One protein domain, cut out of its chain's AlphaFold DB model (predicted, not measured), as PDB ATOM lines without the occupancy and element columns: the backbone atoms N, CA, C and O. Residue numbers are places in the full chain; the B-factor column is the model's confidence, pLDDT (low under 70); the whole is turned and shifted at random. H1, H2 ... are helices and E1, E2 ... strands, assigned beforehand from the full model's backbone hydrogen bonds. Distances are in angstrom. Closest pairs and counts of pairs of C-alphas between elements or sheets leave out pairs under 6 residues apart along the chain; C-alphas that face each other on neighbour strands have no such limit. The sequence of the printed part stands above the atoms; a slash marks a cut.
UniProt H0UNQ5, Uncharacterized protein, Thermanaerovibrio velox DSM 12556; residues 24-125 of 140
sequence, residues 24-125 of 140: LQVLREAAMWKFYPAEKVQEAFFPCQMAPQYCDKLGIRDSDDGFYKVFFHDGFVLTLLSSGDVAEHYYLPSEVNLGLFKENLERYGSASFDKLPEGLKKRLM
ATOM      1  N   LEU A  24     -41.186 -21.612 -47.609       56.44
ATOM      2  CA  LEU A  24     -41.066 -22.439 -46.397       56.44
ATOM      3  C   LEU A  24     -40.393 -23.812 -46.618       56.44
ATOM      4  O   LEU A  24     -39.833 -24.400 -45.688       56.44
ATOM      5  N   GLN A  25     -40.458 -24.353 -47.835       59.44
ATOM      6  CA  GLN A  25     -39.863 -25.644 -48.167       59.44
ATOM      7  C   GLN A  25     -38.329 -25.591 -48.130       59.44
ATOM      8  O   GLN A  25     -37.705 -26.537 -47.654       59.44
ATOM      9  N   VAL A  26     -37.726 -24.468 -48.531       55.47
ATOM     10  CA  VAL A  26     -36.264 -24.297 -48.571       55.47
ATOM     11  C   VAL A  26     -35.672 -24.275 -47.163       55.47
ATOM     12  O   VAL A  26     -34.669 -24.938 -46.913       55.47
ATOM     13  N   LEU A  27     -36.321 -23.592 -46.213       60.50
ATOM     14  CA  LEU A  27     -35.894 -23.593 -44.807       60.50
ATOM     15  C   LEU A  27     -35.988 -24.987 -44.182       60.50
ATOM     16  O   LEU A  27     -35.077 -25.421 -43.479       60.50
ATOM     17  N   ARG A  28     -37.070 -25.722 -44.465       61.81
ATOM     18  CA  ARG A  28     -37.221 -27.106 -43.991       61.81
ATOM     19  C   ARG A  28     -36.153 -28.025 -44.575       61.81
ATOM     20  O   ARG A  28     -35.595 -28.827 -43.837       61.81
ATOM     21  N   GLU A  29     -35.851 -27.908 -45.864       59.38
ATOM     22  CA  GLU A  29     -34.795 -28.697 -46.509       59.38
ATOM     23  C   GLU A  29     -33.406 -28.349 -45.957       59.38
ATOM     24  O   GLU A  29     -32.655 -29.257 -45.597       59.38
ATOM     25  N   ALA A  30     -33.098 -27.061 -45.775       60.78
ATOM     26  CA  ALA A  30     -31.849 -26.615 -45.161       60.78
ATOM     27  C   ALA A  30     -31.678 -27.156 -43.733       60.78
ATOM     28  O   ALA A  30     -30.621 -27.686 -43.382       60.78
ATOM     29  N   ALA A  31     -32.747 -27.127 -42.934       59.81
ATOM     30  CA  ALA A  31     -32.751 -27.685 -41.585       59.81
ATOM     31  C   ALA A  31     -32.559 -29.212 -41.563       59.81
ATOM     32  O   ALA A  31     -32.116 -29.747 -40.546       59.81
ATOM     33  N   MET A  32     -32.874 -29.925 -42.648       56.31
ATOM     34  CA  MET A  32     -32.646 -31.370 -42.766       56.31
ATOM     35  C   MET A  32     -31.199 -31.713 -43.146       56.31
ATOM     36  O   MET A  32     -30.731 -32.807 -42.821       56.31
ATOM     37  N   TRP A  33     -30.455 -30.796 -43.770       60.81
ATOM     38  CA  TRP A  33     -29.064 -31.034 -44.178       60.81
ATOM     39  C   TRP A  33     -28.097 -31.197 -43.007       60.81
ATOM     40  O   TRP A  33     -27.113 -31.916 -43.137       60.81
ATOM     41  N   LYS A  34     -28.422 -30.665 -41.824       54.22
ATOM     42  CA  LYS A  34     -27.643 -30.909 -40.595       54.22
ATOM     43  C   LYS A  34     -27.565 -32.388 -40.187       54.22
ATOM     44  O   LYS A  34     -26.704 -32.754 -39.391       54.22
ATOM     45  N   PHE A  35     -28.475 -33.223 -40.696       46.19
ATOM     46  CA  PHE A  35     -28.535 -34.656 -40.408       46.19
ATOM     47  C   PHE A  35     -27.895 -35.523 -41.500       46.19
ATOM     48  O   PHE A  35     -27.846 -36.744 -41.345       46.19
ATOM     49  N   TYR A  36     -27.393 -34.932 -42.591       49.78
ATOM     50  CA  TYR A  36     -26.657 -35.677 -43.607       49.78
ATOM     51  C   TYR A  36     -25.205 -35.881 -43.148       49.78
ATOM     52  O   TYR A  36     -24.466 -34.912 -43.005       49.78
ATOM     53  N   PRO A  37     -24.738 -37.126 -42.951       46.75
ATOM     54  CA  PRO A  37     -23.396 -37.384 -42.419       46.75
ATOM     55  C   PRO A  37     -22.269 -36.902 -43.347       46.75
ATOM     56  O   PRO A  37     -21.149 -36.696 -42.891       46.75
ATOM     57  N   ALA A  38     -22.574 -36.698 -44.633       52.97
ATOM     58  CA  ALA A  38     -21.650 -36.157 -45.625       52.97
ATOM     59  C   ALA A  38     -21.466 -34.630 -45.529       52.97
ATOM     60  O   ALA A  38     -20.569 -34.095 -46.177       52.97
ATOM     61  N   GLU A  39     -22.285 -33.914 -44.748       58.78
ATOM     62  CA  GLU A  39     -22.221 -32.456 -44.689       58.78
ATOM     63  C   GLU A  39     -22.654 -31.907 -43.324       58.78
ATOM     64  O   GLU A  39     -23.801 -32.024 -42.907       58.78
ATOM     65  N   LYS A  40     -21.728 -31.251 -42.619       62.84
ATOM     66  CA  LYS A  40     -22.081 -30.434 -41.455       62.84
ATOM     67  C   LYS A  40     -22.449 -29.044 -41.948       62.84
ATOM     68  O   LYS A  40     -21.573 -28.281 -42.348       62.84
ATOM     69  N   VAL A  41     -23.738 -28.736 -41.908       76.94
ATOM     70  CA  VAL A  41     -24.248 -27.397 -42.196       76.94
ATOM     71  C   VAL A  41     -24.345 -26.614 -40.894       76.94
ATOM     72  O   VAL A  41     -24.821 -27.137 -39.885       76.94
ATOM     73  N   GLN A  42     -23.878 -25.368 -40.910       82.31
ATOM     74  CA  GLN A  42     -24.078 -24.438 -39.801       82.31
ATOM     75  C   GLN A  42     -25.135 -23.419 -40.198       82.31
ATOM     76  O   GLN A  42     -25.062 -22.832 -41.275       82.31
ATOM     77  N   GLU A  43     -26.112 -23.213 -39.329       86.62
ATOM     78  CA  GLU A  43     -27.174 -22.236 -39.522       86.62
ATOM     79  C   GLU A  43     -27.059 -21.160 -38.446       86.62
ATOM     80  O   GLU A  43     -26.839 -21.466 -37.273       86.62
ATOM     81  N   ALA A  44     -27.205 -19.902 -38.848       89.69
ATOM     82  CA  ALA A  44     -27.261 -18.772 -37.937       89.69
ATOM     83  C   ALA A  44     -28.404 -17.840 -38.340       89.69
ATOM     84  O   ALA A  44     -28.507 -17.435 -39.498       89.69
ATOM     85  N   PHE A  45     -29.244 -17.497 -37.368       91.62
ATOM     86  CA  PHE A  45     -30.293 -16.496 -37.523       91.62
ATOM     87  C   PHE A  45     -29.780 -15.122 -37.094       91.62
ATOM     88  O   PHE A  45     -29.144 -14.991 -36.047       91.62
ATOM     89  N   PHE A  46     -30.086 -14.104 -37.893       91.81
ATOM     90  CA  PHE A  46     -29.703 -12.721 -37.652       91.81
ATOM     91  C   PHE A  46     -30.960 -11.851 -37.599       91.81
ATOM     92  O   PHE A  46     -31.552 -11.574 -38.648       91.81
ATOM     93  N   PRO A  47     -31.382 -11.418 -36.399       92.00
ATOM     94  CA  PRO A  47     -32.515 -10.516 -36.261       92.00
ATOM     95  C   PRO A  47     -32.146  -9.125 -36.794       92.00
ATOM     96  O   PRO A  47     -30.999  -8.678 -36.642       92.00
ATOM     97  N   CYS A  48     -33.094  -8.419 -37.414       91.56
ATOM     98  CA  CYS A  48     -32.793  -7.151 -38.082       91.56
ATOM     99  C   CYS A  48     -32.276  -6.056 -37.142       91.56
ATOM    100  O   CYS A  48     -31.508  -5.200 -37.580       91.56
ATOM    101  N   GLN A  49     -32.568  -6.120 -35.840       91.00
ATOM    102  CA  GLN A  49     -32.007  -5.197 -34.847       91.00
ATOM    103  C   GLN A  49     -30.471  -5.281 -34.758       91.00
ATOM    104  O   GLN A  49     -29.825  -4.297 -34.402       91.00
ATOM    105  N   MET A  50     -29.870  -6.431 -35.088       91.69
ATOM    106  CA  MET A  50     -28.413  -6.622 -35.058       91.69
ATOM    107  C   MET A  50     -27.718  -6.174 -36.348       91.69
ATOM    108  O   MET A  50     -26.518  -5.903 -36.331       91.69
ATOM    109  N   ALA A  51     -28.446  -6.109 -37.463       89.88
ATOM    110  CA  ALA A  51     -27.900  -5.759 -38.771       89.88
ATOM    111  C   ALA A  51     -28.909  -4.953 -39.617       89.88
ATOM    112  O   ALA A  51     -29.255  -5.378 -40.724       89.88
ATOM    113  N   PRO A  52     -29.363  -3.778 -39.139       89.69
ATOM    114  CA  PRO A  52     -30.477  -3.048 -39.753       89.69
ATOM    115  C   PRO A  52     -30.182  -2.658 -41.205       89.69
ATOM    116  O   PRO A  52     -30.971  -2.932 -42.098       89.69
ATOM    117  N   GLN A  53     -28.968  -2.163 -41.464       92.44
ATOM    118  CA  GLN A  53     -28.520  -1.774 -42.807       92.44
ATOM    119  C   GLN A  53     -28.533  -2.940 -43.808       92.44
ATOM    120  O   GLN A  53     -28.718  -2.740 -45.008       92.44
ATOM    121  N   TYR A  54     -28.300  -4.168 -43.335       89.75
ATOM    122  CA  TYR A  54     -28.310  -5.345 -44.198       89.75
ATOM    123  C   TYR A  54     -29.740  -5.817 -44.458       89.75
ATOM    124  O   TYR A  54     -30.061  -6.154 -45.593       89.75
ATOM    125  N   CYS A  55     -30.622  -5.760 -43.460       91.00
ATOM    126  CA  CYS A  55     -32.048  -6.008 -43.665       91.00
ATOM    127  C   CYS A  55     -32.681  -5.024 -44.655       91.00
ATOM    128  O   CYS A  55     -33.397  -5.463 -45.556       91.00
ATOM    129  N   ASP A  56     -32.325  -3.737 -44.578       91.44
ATOM    130  CA  ASP A  56     -32.759  -2.721 -45.545       91.44
ATOM    131  C   ASP A  56     -32.346  -3.100 -46.974       91.44
ATOM    132  O   ASP A  56     -33.150  -3.040 -47.907       91.44
ATOM    133  N   LYS A  57     -31.096  -3.556 -47.146       90.88
ATOM    134  CA  LYS A  57     -30.572  -4.030 -48.436       90.88
ATOM    135  C   LYS A  57     -31.346  -5.242 -48.961       90.88
ATOM    136  O   LYS A  57     -31.580  -5.337 -50.163       90.88
ATOM    137  N   LEU A  58     -31.727  -6.162 -48.075       85.94
ATOM    138  CA  LEU A  58     -32.517  -7.347 -48.419       85.94
ATOM    139  C   LEU A  58     -34.011  -7.037 -48.615       85.94
ATOM    140  O   LEU A  58     -34.765  -7.918 -49.023       85.94
ATOM    141  N   GLY A  59     -34.446  -5.801 -48.356       89.00
ATOM    142  CA  GLY A  59     -35.842  -5.386 -48.477       89.00
ATOM    143  C   GLY A  59     -36.745  -5.893 -47.350       89.00
ATOM    144  O   GLY A  59     -37.965  -5.885 -47.515       89.00
ATOM    145  N   ILE A  60     -36.172  -6.321 -46.220       88.38
ATOM    146  CA  ILE A  60     -36.918  -6.731 -45.024       88.38
ATOM    147  C   ILE A  60     -37.356  -5.457 -44.302       88.38
ATOM    148  O   ILE A  60     -36.519  -4.692 -43.831       88.38
ATOM    149  N   ARG A  61     -38.666  -5.195 -44.270       82.06
ATOM    150  CA  ARG A  61     -39.225  -3.943 -43.727       82.06
ATOM    151  C   ARG A  61     -39.686  -4.058 -42.282       82.06
ATOM    152  O   ARG A  61     -39.704  -3.053 -41.578       82.06
ATOM    153  N   ASP A  62     -40.059  -5.258 -41.860       78.56
ATOM    154  CA  ASP A  62     -40.523  -5.507 -40.505       78.56
ATOM    155  C   ASP A  62     -39.312  -5.715 -39.593       78.56
ATOM    156  O   ASP A  62     -38.486  -6.600 -39.812       78.56
ATOM    157  N   SER A  63     -39.180  -4.871 -38.568       66.50
ATOM    158  CA  SER A  63     -38.025  -4.893 -37.662       66.50
ATOM    159  C   SER A  63     -37.938  -6.167 -36.825       66.50
ATOM    160  O   SER A  63     -36.858  -6.488 -36.339       66.50
ATOM    161  N   ASP A  64     -39.064  -6.862 -36.647       75.88
ATOM    162  CA  ASP A  64     -39.163  -8.112 -35.887       75.88
ATOM    163  C   ASP A  64     -38.786  -9.347 -36.723       75.88
ATOM    164  O   ASP A  64     -38.613 -10.434 -36.171       75.88
ATOM    165  N   ASP A  65     -38.617  -9.176 -38.037       83.69
ATOM    166  CA  ASP A  65     -38.106 -10.207 -38.929       83.69
ATOM    167  C   ASP A  65     -36.566 -10.236 -38.945       83.69
ATOM    168  O   ASP A  65     -35.859  -9.405 -38.367       83.69
ATOM    169  N   GLY A  66     -36.018 -11.256 -39.598       88.62
ATOM    170  CA  GLY A  66     -34.583 -11.432 -39.762       88.62
ATOM    171  C   GLY A  66     -34.262 -12.287 -40.976       88.62
ATOM    172  O   GLY A  66     -35.132 -12.631 -41.778       88.62
ATOM    173  N   PHE A  67     -32.996 -12.656 -41.100       91.50
ATOM    174  CA  PHE A  67     -32.534 -13.551 -42.154       91.50
ATOM    175  C   PHE A  67     -31.694 -14.683 -41.569       91.50
ATOM    176  O   PHE A  67     -31.043 -14.549 -40.532       91.50
ATOM    177  N   TYR A  68     -31.686 -15.810 -42.265       90.50
ATOM    178  CA  TYR A  68     -30.874 -16.972 -41.940       90.50
ATOM    179  C   TYR A  68     -29.662 -17.015 -42.859       90.50
ATOM    180  O   TYR A  68     -29.788 -16.793 -44.063       90.50
ATOM    181  N   LYS A  69     -28.490 -17.345 -42.316       90.75
ATOM    182  CA  LYS A  69     -27.338 -17.773 -43.111       90.75
ATOM    183  C   LYS A  69     -27.059 -19.241 -42.874       90.75
ATOM    184  O   LYS A  69     -26.975 -19.694 -41.736       90.75
ATOM    185  N   VAL A  70     -26.880 -19.952 -43.972       87.06
ATOM    186  CA  VAL A  70     -26.589 -21.377 -44.018       87.06
ATOM    187  C   VAL A  70     -25.200 -21.534 -44.624       87.06
ATOM    188  O   VAL A  70     -24.977 -21.159 -45.776       87.06
ATOM    189  N   PHE A  71     -24.263 -22.045 -43.834       85.69
ATOM    190  CA  PHE A  71     -22.865 -22.230 -44.200       85.69
ATOM    191  C   PHE A  71     -22.585 -23.700 -44.475       85.69
ATOM    192  O   PHE A  71     -22.849 -24.570 -43.640       85.69
ATOM    193  N   PHE A  72     -21.997 -23.954 -45.632       82.94
ATOM    194  CA  PHE A  72     -21.598 -25.275 -46.078       82.94
ATOM    195  C   PHE A  72     -20.086 -25.445 -45.943       82.94
ATOM    196  O   PHE A  72     -19.316 -24.482 -45.983       82.94
ATOM    197  N   HIS A  73     -19.643 -26.693 -45.802       79.12
ATOM    198  CA  HIS A  73     -18.228 -27.013 -45.601       79.12
ATOM    199  C   HIS A  73     -17.351 -26.645 -46.810       79.12
ATOM    200  O   HIS A  73     -16.174 -26.324 -46.660       79.12
ATOM    201  N   ASP A  74     -17.924 -26.647 -48.013       71.19
ATOM    202  CA  ASP A  74     -17.251 -26.224 -49.244       71.19
ATOM    203  C   ASP A  74     -17.103 -24.694 -49.367       71.19
ATOM    204  O   ASP A  74     -16.610 -24.196 -50.379       71.19
ATOM    205  N   GLY A  75     -17.526 -23.945 -48.345       75.88
ATOM    206  CA  GLY A  75     -17.507 -22.490 -48.329       75.88
ATOM    207  C   GLY A  75     -18.718 -21.854 -48.991       75.88
ATOM    208  O   GLY A  75     -18.766 -20.631 -49.082       75.88
ATOM    209  N   PHE A  76     -19.703 -22.621 -49.460       80.94
ATOM    210  CA  PHE A  76     -20.942 -22.024 -49.929       80.94
ATOM    211  C   PHE A  76     -21.720 -21.407 -48.774       80.94
ATOM    212  O   PHE A  76     -21.770 -21.949 -47.670       80.94
ATOM    213  N   VAL A  77     -22.333 -20.263 -49.041       84.81
ATOM    214  CA  VAL A  77     -23.183 -19.555 -48.098       84.81
ATOM    215  C   VAL A  77     -24.485 -19.214 -48.793       84.81
ATOM    216  O   VAL A  77     -24.494 -18.611 -49.869       84.81
ATOM    217  N   LEU A  78     -25.588 -19.587 -48.157       85.06
ATOM    218  CA  LEU A  78     -26.939 -19.281 -48.597       85.06
ATOM    219  C   LEU A  78     -27.587 -18.358 -47.567       85.06
ATOM    220  O   LEU A  78     -27.543 -18.639 -46.372       85.06
ATOM    221  N   THR A  79     -28.165 -17.252 -48.024       86.56
ATOM    222  CA  THR A  79     -28.927 -16.324 -47.184       86.56
ATOM    223  C   THR A  79     -30.402 -16.457 -47.520       86.56
ATOM    224  O   THR A  79     -30.787 -16.311 -48.682       86.56
ATOM    225  N   LEU A  80     -31.217 -16.736 -46.508       84.62
ATOM    226  CA  LEU A  80     -32.652 -16.959 -46.628       84.62
ATOM    227  C   LEU A  80     -33.413 -15.898 -45.833       84.62
ATOM    228  O   LEU A  80     -33.013 -15.555 -44.720       84.62
ATOM    229  N   LEU A  81     -34.514 -15.397 -46.383       86.25
ATOM    230  CA  LEU A  81     -35.473 -14.578 -45.637       86.25
ATOM    231  C   LEU A  81     -36.264 -15.452 -44.651       86.25
ATOM    232  O   LEU A  81     -36.278 -16.677 -44.782       86.25
ATOM    233  N   SER A  82     -36.962 -14.841 -43.692       83.06
ATOM    234  CA  SER A  82     -37.862 -15.556 -42.771       83.06
ATOM    235  C   SER A  82     -38.992 -16.308 -43.493       83.06
ATOM    236  O   SER A  82     -39.429 -17.360 -43.028       83.06
ATOM    237  N   SER A  83     -39.401 -15.841 -44.679       77.31
ATOM    238  CA  SER A  83     -40.303 -16.571 -45.580       77.31
ATOM    239  C   SER A  83     -39.697 -17.886 -46.089       77.31
ATOM    240  O   SER A  83     -40.427 -18.830 -46.386       77.31
ATOM    241  N   GLY A  84     -38.367 -17.959 -46.171       71.88
ATOM    242  CA  GLY A  84     -37.581 -19.017 -46.800       71.88
ATOM    243  C   GLY A  84     -37.180 -18.728 -48.245       71.88
ATOM    244  O   GLY A  84     -36.582 -19.577 -48.905       71.88
ATOM    245  N   ASP A  85     -37.456 -17.517 -48.731       76.12
ATOM    246  CA  ASP A  85     -36.967 -17.055 -50.025       76.12
ATOM    247  C   ASP A  85     -35.446 -16.905 -50.005       76.12
ATOM    248  O   ASP A  85     -34.862 -16.432 -49.027       76.12
ATOM    249  N   VAL A  86     -34.795 -17.277 -51.107       78.81
ATOM    250  CA  VAL A  86     -33.352 -17.083 -51.263       78.81
ATOM    251  C   VAL A  86     -33.077 -15.612 -51.540       78.81
ATOM    252  O   VAL A  86     -33.388 -15.110 -52.618       78.81
ATOM    253  N   ALA A  87     -32.455 -14.942 -50.576       82.38
ATOM    254  CA  ALA A  87     -32.096 -13.536 -50.684       82.38
ATOM    255  C   ALA A  87     -30.746 -13.361 -51.395       82.38
ATOM    256  O   ALA A  87     -30.621 -12.598 -52.349       82.38
ATOM    257  N   GLU A  88     -29.730 -14.108 -50.958       82.44
ATOM    258  CA  GLU A  88     -28.377 -14.066 -51.515       82.44
ATOM    259  C   GLU A  88     -27.738 -15.458 -51.466       82.44
ATOM    260  O   GLU A  88     -28.081 -16.303 -50.639       82.44
ATOM    261  N   HIS A  89     -26.768 -15.696 -52.341       82.94
ATOM    262  CA  HIS A  89     -25.938 -16.893 -52.319       82.94
ATOM    263  C   HIS A  89     -24.548 -16.547 -52.845       82.94
ATOM    264  O   HIS A  89     -24.415 -15.802 -53.814       82.94
ATOM    265  N   TYR A  90     -23.507 -17.059 -52.201       75.94
ATOM    266  CA  TYR A  90     -22.125 -16.790 -52.593       75.94
ATOM    267  C   TYR A  90     -21.190 -17.867 -52.045       75.94
ATOM    268  O   TYR A  90     -21.579 -18.685 -51.218       75.94
ATOM    269  N   TYR A  91     -19.946 -17.876 -52.515       79.00
ATOM    270  CA  TYR A  91     -18.880 -18.661 -51.903       79.00
ATOM    271  C   TYR A  91     -17.990 -17.760 -51.053       79.00
ATOM    272  O   TYR A  91     -17.611 -16.668 -51.475       79.00
ATOM    273  N   LEU A  92     -17.645 -18.245 -49.867       80.12
ATOM    274  CA  LEU A  92     -16.700 -17.643 -48.945       80.12
ATOM    275  C   LEU A  92     -15.472 -18.562 -48.826       80.12
ATOM    276  O   LEU A  92     -15.449 -19.465 -47.979       80.12
ATOM    277  N   PRO A  93     -14.464 -18.382 -49.699       74.56
ATOM    278  CA  PRO A  93     -13.245 -19.168 -49.629       74.56
ATOM    279  C   PRO A  93     -12.473 -18.838 -48.348       74.56
ATOM    280  O   PRO A  93     -12.355 -17.685 -47.938       74.56
ATOM    281  N   SER A  94     -11.930 -19.873 -47.727       81.44
ATOM    282  CA  SER A  94     -11.051 -19.820 -46.563       81.44
ATOM    283  C   SER A  94      -9.951 -20.862 -46.730       81.44
ATOM    284  O   SER A  94     -10.084 -21.782 -47.535       81.44
ATOM    285  N   GLU A  95      -8.874 -20.769 -45.952       81.81
ATOM    286  CA  GLU A  95      -7.777 -21.748 -46.015       81.81
ATOM    287  C   GLU A  95      -8.259 -23.193 -45.798       81.81
ATOM    288  O   GLU A  95      -7.736 -24.121 -46.410       81.81
ATOM    289  N   VAL A  96      -9.314 -23.376 -44.996       77.75
ATOM    290  CA  VAL A  96      -9.877 -24.687 -44.641       77.75
ATOM    291  C   VAL A  96     -10.696 -25.304 -45.782       77.75
ATOM    292  O   VAL A  96     -10.743 -26.525 -45.913       77.75
ATOM    293  N   ASN A  97     -11.333 -24.486 -46.627       76.62
ATOM    294  CA  ASN A  97     -12.212 -24.960 -47.706       76.62
ATOM    295  C   ASN A  97     -11.647 -24.713 -49.117       76.62
ATOM    296  O   ASN A  97     -12.285 -25.087 -50.101       76.62
ATOM    297  N   LEU A  98     -10.446 -24.133 -49.232       75.19
ATOM    298  CA  LEU A  98      -9.870 -23.672 -50.497       75.19
ATOM    299  C   LEU A  98      -9.765 -24.776 -51.558       75.19
ATOM    300  O   LEU A  98      -9.969 -24.505 -52.740       75.19
ATOM    301  N   GLY A  99      -9.455 -26.011 -51.153       74.62
ATOM    302  CA  GLY A  99      -9.390 -27.158 -52.066       74.62
ATOM    303  C   GLY A  99     -10.747 -27.479 -52.695       74.62
ATOM    304  O   GLY A  99     -10.865 -27.519 -53.916       74.62
ATOM    305  N   LEU A 100     -11.783 -27.612 -51.862       71.50
ATOM    306  CA  LEU A 100     -13.159 -27.868 -52.306       71.50
ATOM    307  C   LEU A 100     -13.718 -26.698 -53.118       71.50
ATOM    308  O   LEU A 100     -14.410 -26.899 -54.114       71.50
ATOM    309  N   PHE A 101     -13.400 -25.469 -52.714       71.50
ATOM    310  CA  PHE A 101     -13.775 -24.272 -53.455       71.50
ATOM    311  C   PHE A 101     -13.193 -24.290 -54.872       71.50
ATOM    312  O   PHE A 101     -13.935 -24.066 -55.824       71.50
ATOM    313  N   LYS A 102     -11.896 -24.596 -55.028       68.44
ATOM    314  CA  LYS A 102     -11.244 -24.696 -56.343       68.44
ATOM    315  C   LYS A 102     -11.850 -25.805 -57.200       68.44
ATOM    316  O   LYS A 102     -12.181 -25.540 -58.347       68.44
ATOM    317  N   GLU A 103     -12.077 -26.992 -56.640       68.94
ATOM    318  CA  GLU A 103     -12.719 -28.106 -57.356       68.94
ATOM    319  C   GLU A 103     -14.125 -27.732 -57.846       68.94
ATOM    320  O   GLU A 103     -14.483 -27.966 -59.001       68.94
ATOM    321  N   ASN A 104     -14.922 -27.095 -56.987       65.31
ATOM    322  CA  ASN A 104     -16.250 -26.618 -57.350       65.31
ATOM    323  C   ASN A 104     -16.196 -25.492 -58.385       65.31
ATOM    324  O   ASN A 104     -17.029 -25.449 -59.284       65.31
ATOM    325  N   LEU A 105     -15.229 -24.583 -58.276       65.06
ATOM    326  CA  LEU A 105     -15.032 -23.514 -59.249       65.06
ATOM    327  C   LEU A 105     -14.614 -24.080 -60.612       65.06
ATOM    328  O   LEU A 105     -15.103 -23.625 -61.635       65.06
ATOM    329  N   GLU A 106     -13.771 -25.103 -60.656       63.53
ATOM    330  CA  GLU A 106     -13.397 -25.777 -61.903       63.53
ATOM    331  C   GLU A 106     -14.574 -26.561 -62.501       63.53
ATOM    332  O   GLU A 106     -14.785 -26.543 -63.713       63.53
ATOM    333  N   ARG A 107     -15.386 -27.211 -61.656       59.66
ATOM    334  CA  ARG A 107     -16.538 -28.019 -62.085       59.66
ATOM    335  C   ARG A 107     -17.757 -27.179 -62.478       59.66
ATOM    336  O   ARG A 107     -18.528 -27.598 -63.340       59.66
ATOM    337  N   TYR A 108     -17.946 -26.017 -61.854       59.12
ATOM    338  CA  TYR A 108     -19.180 -25.224 -61.946       59.12
ATOM    339  C   TYR A 108     -18.960 -23.737 -62.269       59.12
ATOM    340  O   TYR A 108     -19.934 -23.018 -62.471       59.12
ATOM    341  N   GLY A 109     -17.720 -23.248 -62.338       50.25
ATOM    342  CA  GLY A 109     -17.384 -21.818 -62.416       50.25
ATOM    343  C   GLY A 109     -17.724 -21.108 -63.727       50.25
ATOM    344  O   GLY A 109     -17.579 -19.892 -63.796       50.25
ATOM    345  N   SER A 110     -18.209 -21.824 -64.746       44.47
ATOM    346  CA  SER A 110     -18.785 -21.234 -65.965       44.47
ATOM    347  C   SER A 110     -20.315 -21.153 -65.945       44.47
ATOM    348  O   SER A 110     -20.901 -20.509 -66.816       44.47
ATOM    349  N   ALA A 111     -20.981 -21.774 -64.963       47.81
ATOM    350  CA  ALA A 111     -22.422 -21.675 -64.800       47.81
ATOM    351  C   ALA A 111     -22.753 -20.383 -64.048       47.81
ATOM    352  O   ALA A 111     -22.767 -20.330 -62.819       47.81
ATOM    353  N   SER A 112     -23.044 -19.327 -64.800       47.47
ATOM    354  CA  SER A 112     -23.864 -18.250 -64.264       47.47
ATOM    355  C   SER A 112     -25.212 -18.884 -63.851       47.47
ATOM    356  O   SER A 112     -25.816 -19.660 -64.592       47.47
ATOM    357  N   PHE A 113     -25.608 -18.721 -62.584       54.00
ATOM    358  CA  PHE A 113     -26.774 -19.374 -61.967       54.00
ATOM    359  C   PHE A 113     -28.052 -18.660 -62.409       54.00
ATOM    360  O   PHE A 113     -28.705 -17.993 -61.606       54.00
ATOM    361  N   ASP A 114     -28.354 -18.750 -63.706       42.66
ATOM    362  CA  ASP A 114     -28.816 -17.612 -64.518       42.66
ATOM    363  C   ASP A 114     -30.121 -16.914 -64.097       42.66
ATOM    364  O   ASP A 114     -30.419 -15.838 -64.609       42.66
ATOM    365  N   LYS A 115     -30.862 -17.491 -63.146       44.38
ATOM    366  CA  LYS A 115     -31.702 -16.856 -62.108       44.38
ATOM    367  C   LYS A 115     -32.265 -18.007 -61.259       44.38
ATOM    368  O   LYS A 115     -33.102 -18.723 -61.772       44.38
ATOM    369  N   LEU A 116     -31.800 -18.203 -60.016       54.16
ATOM    370  CA  LEU A 116     -31.976 -19.391 -59.132       54.16
ATOM    371  C   LEU A 116     -33.357 -19.994 -58.782       54.16
ATOM    372  O   LEU A 116     -33.384 -21.054 -58.167       54.16
ATOM    373  N   PRO A 117     -34.511 -19.467 -59.134       44.06
ATOM    374  CA  PRO A 117     -35.553 -20.245 -59.806       44.06
ATOM    375  C   PRO A 117     -34.980 -21.389 -60.684       44.06
ATOM    376  O   PRO A 117     -34.038 -21.179 -61.426       44.06
ATOM    377  N   GLU A 118     -35.462 -22.634 -60.590       46.62
ATOM    378  CA  GLU A 118     -34.869 -23.848 -61.227       46.62
ATOM    379  C   GLU A 118     -33.357 -24.115 -60.960       46.62
ATOM    380  O   GLU A 118     -32.866 -25.220 -61.142       46.62
ATOM    381  N   GLY A 119     -32.592 -23.142 -60.481       37.72
ATOM    382  CA  GLY A 119     -31.139 -23.091 -60.573       37.72
ATOM    383  C   GLY A 119     -30.436 -23.535 -59.305       37.72
ATOM    384  O   GLY A 119     -29.271 -23.920 -59.364       37.72
ATOM    385  N   LEU A 120     -31.138 -23.587 -58.169       44.84
ATOM    386  CA  LEU A 120     -30.627 -24.329 -57.014       44.84
ATOM    387  C   LEU A 120     -30.667 -25.838 -57.327       44.84
ATOM    388  O   LEU A 120     -29.884 -26.628 -56.799       44.84
ATOM    389  N   LYS A 121     -31.550 -26.233 -58.260       48.69
ATOM    390  CA  LYS A 121     -31.860 -27.625 -58.597       48.69
ATOM    391  C   LYS A 121     -30.705 -28.368 -59.253       48.69
ATOM    392  O   LYS A 121     -30.544 -29.560 -59.022       48.69
ATOM    393  N   LYS A 122     -29.842 -27.699 -60.016       41.19
ATOM    394  CA  LYS A 122     -28.713 -28.376 -60.678       41.19
ATOM    395  C   LYS A 122     -27.545 -28.678 -59.732       41.19
ATOM    396  O   LYS A 122     -26.822 -29.651 -59.933       41.19
ATOM    397  N   ARG A 123     -27.414 -27.896 -58.660       47.94
ATOM    398  CA  ARG A 123     -26.407 -28.078 -57.606       47.94
ATOM    399  C   ARG A 123     -26.748 -29.233 -56.654       47.94
ATOM    400  O   ARG A 123     -25.854 -29.891 -56.133       47.94
ATOM    401  N   LEU A 124     -28.044 -29.522 -56.511       45.84
ATOM    402  CA  LEU A 124     -28.587 -30.718 -55.861       45.84
ATOM    403  C   LEU A 124     -28.509 -31.969 -56.758       45.84
ATOM    404  O   LEU A 124     -28.207 -33.052 -56.261       45.84
ATOM    405  N   MET A 125     -28.732 -31.851 -58.073       43.72
ATOM    406  CA  MET A 125     -28.792 -33.026 -58.957       43.72
ATOM    407  C   MET A 125     -27.438 -33.709 -59.232       43.72
ATOM    408  O   MET A 125     -27.400 -34.936 -59.270       43.72
TER     409      MET A 125
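Overview. This is residues 24 to 125 of the 140 residues of an uncharacterized protein of Thermanaerovibrio velox DSM 12556 (UniProt H0UNQ5). A twisted sheet of four strands makes the core, with H1 slanting over one face, H2 on the opposite face near one end, and H3 at the other end. From H3 a link without named elements, residues 109 to 120, leads to little H4, which is apart from the sheet. The printed part has 102 residues with four named helices and four named strands, in the order H1 E1 H2 E2 E3 E4 H3 H4; the sheet runs E1 E2 E3 E4, antiparallel. The class is mixed; the whole is compact, radius of gyration of the C-alphas 14.4 A, spanning 40 by 29 by 27 A.

Along the chain. E1, residues 42 to 47, is 16.7 A long; E2, 66 to 71, 16.5 A; E3, 76 to 81, 16.9 A; E4, 86 to 91, 14.6 A. H1, residues 24 to 33, is 14.9 A long and begins at C-alpha 24 (-41.066, -22.439, -46.397). H2 is residues 52 to 58; H3, residues 98 to 108, is 14.8 A long; H4, residues 121 to 125, ends at C-alpha 125 (-28.792, -33.026, -58.957).

Arrangement. The sheet is twisted, up to 4.0 A off its best plane. N 44 and O 69 of E1 and E2 are within hydrogen-bond range at 2.9 A. E2, E3 and E4 form a meander, each strand the antiparallel neighbour of the one before, with hairpins E2 and E3, and E3 and E4; N 68 and O 80 are 2.8 A apart, N 77 and O 90 2.8 A. H1 is on the sheet at a height of 9.5 A; its closest C-alphas to E2 are Ala 30 and Val 70, 7.5 A. H2, on the opposite face, has a height of 9.3 A; Cys 55 and Gly 66 are its closest C-alphas to E2, 7.1 A. H3 only grazes the sheet with residues 101 to 105. In H1, H2, H3 and H4 every O i to N i+4 pair is within hydrogen-bond range.

Size, cuts and confidence. The C-alphas farthest apart, of Asp 64 and Glu 106, are 40.7 A apart. The printed part has no cut; the link from H3 to H4 is long. Mean pLDDT of the printed part is 71.3, under 70 at residues 24 to 40, 63 and 102 to 125.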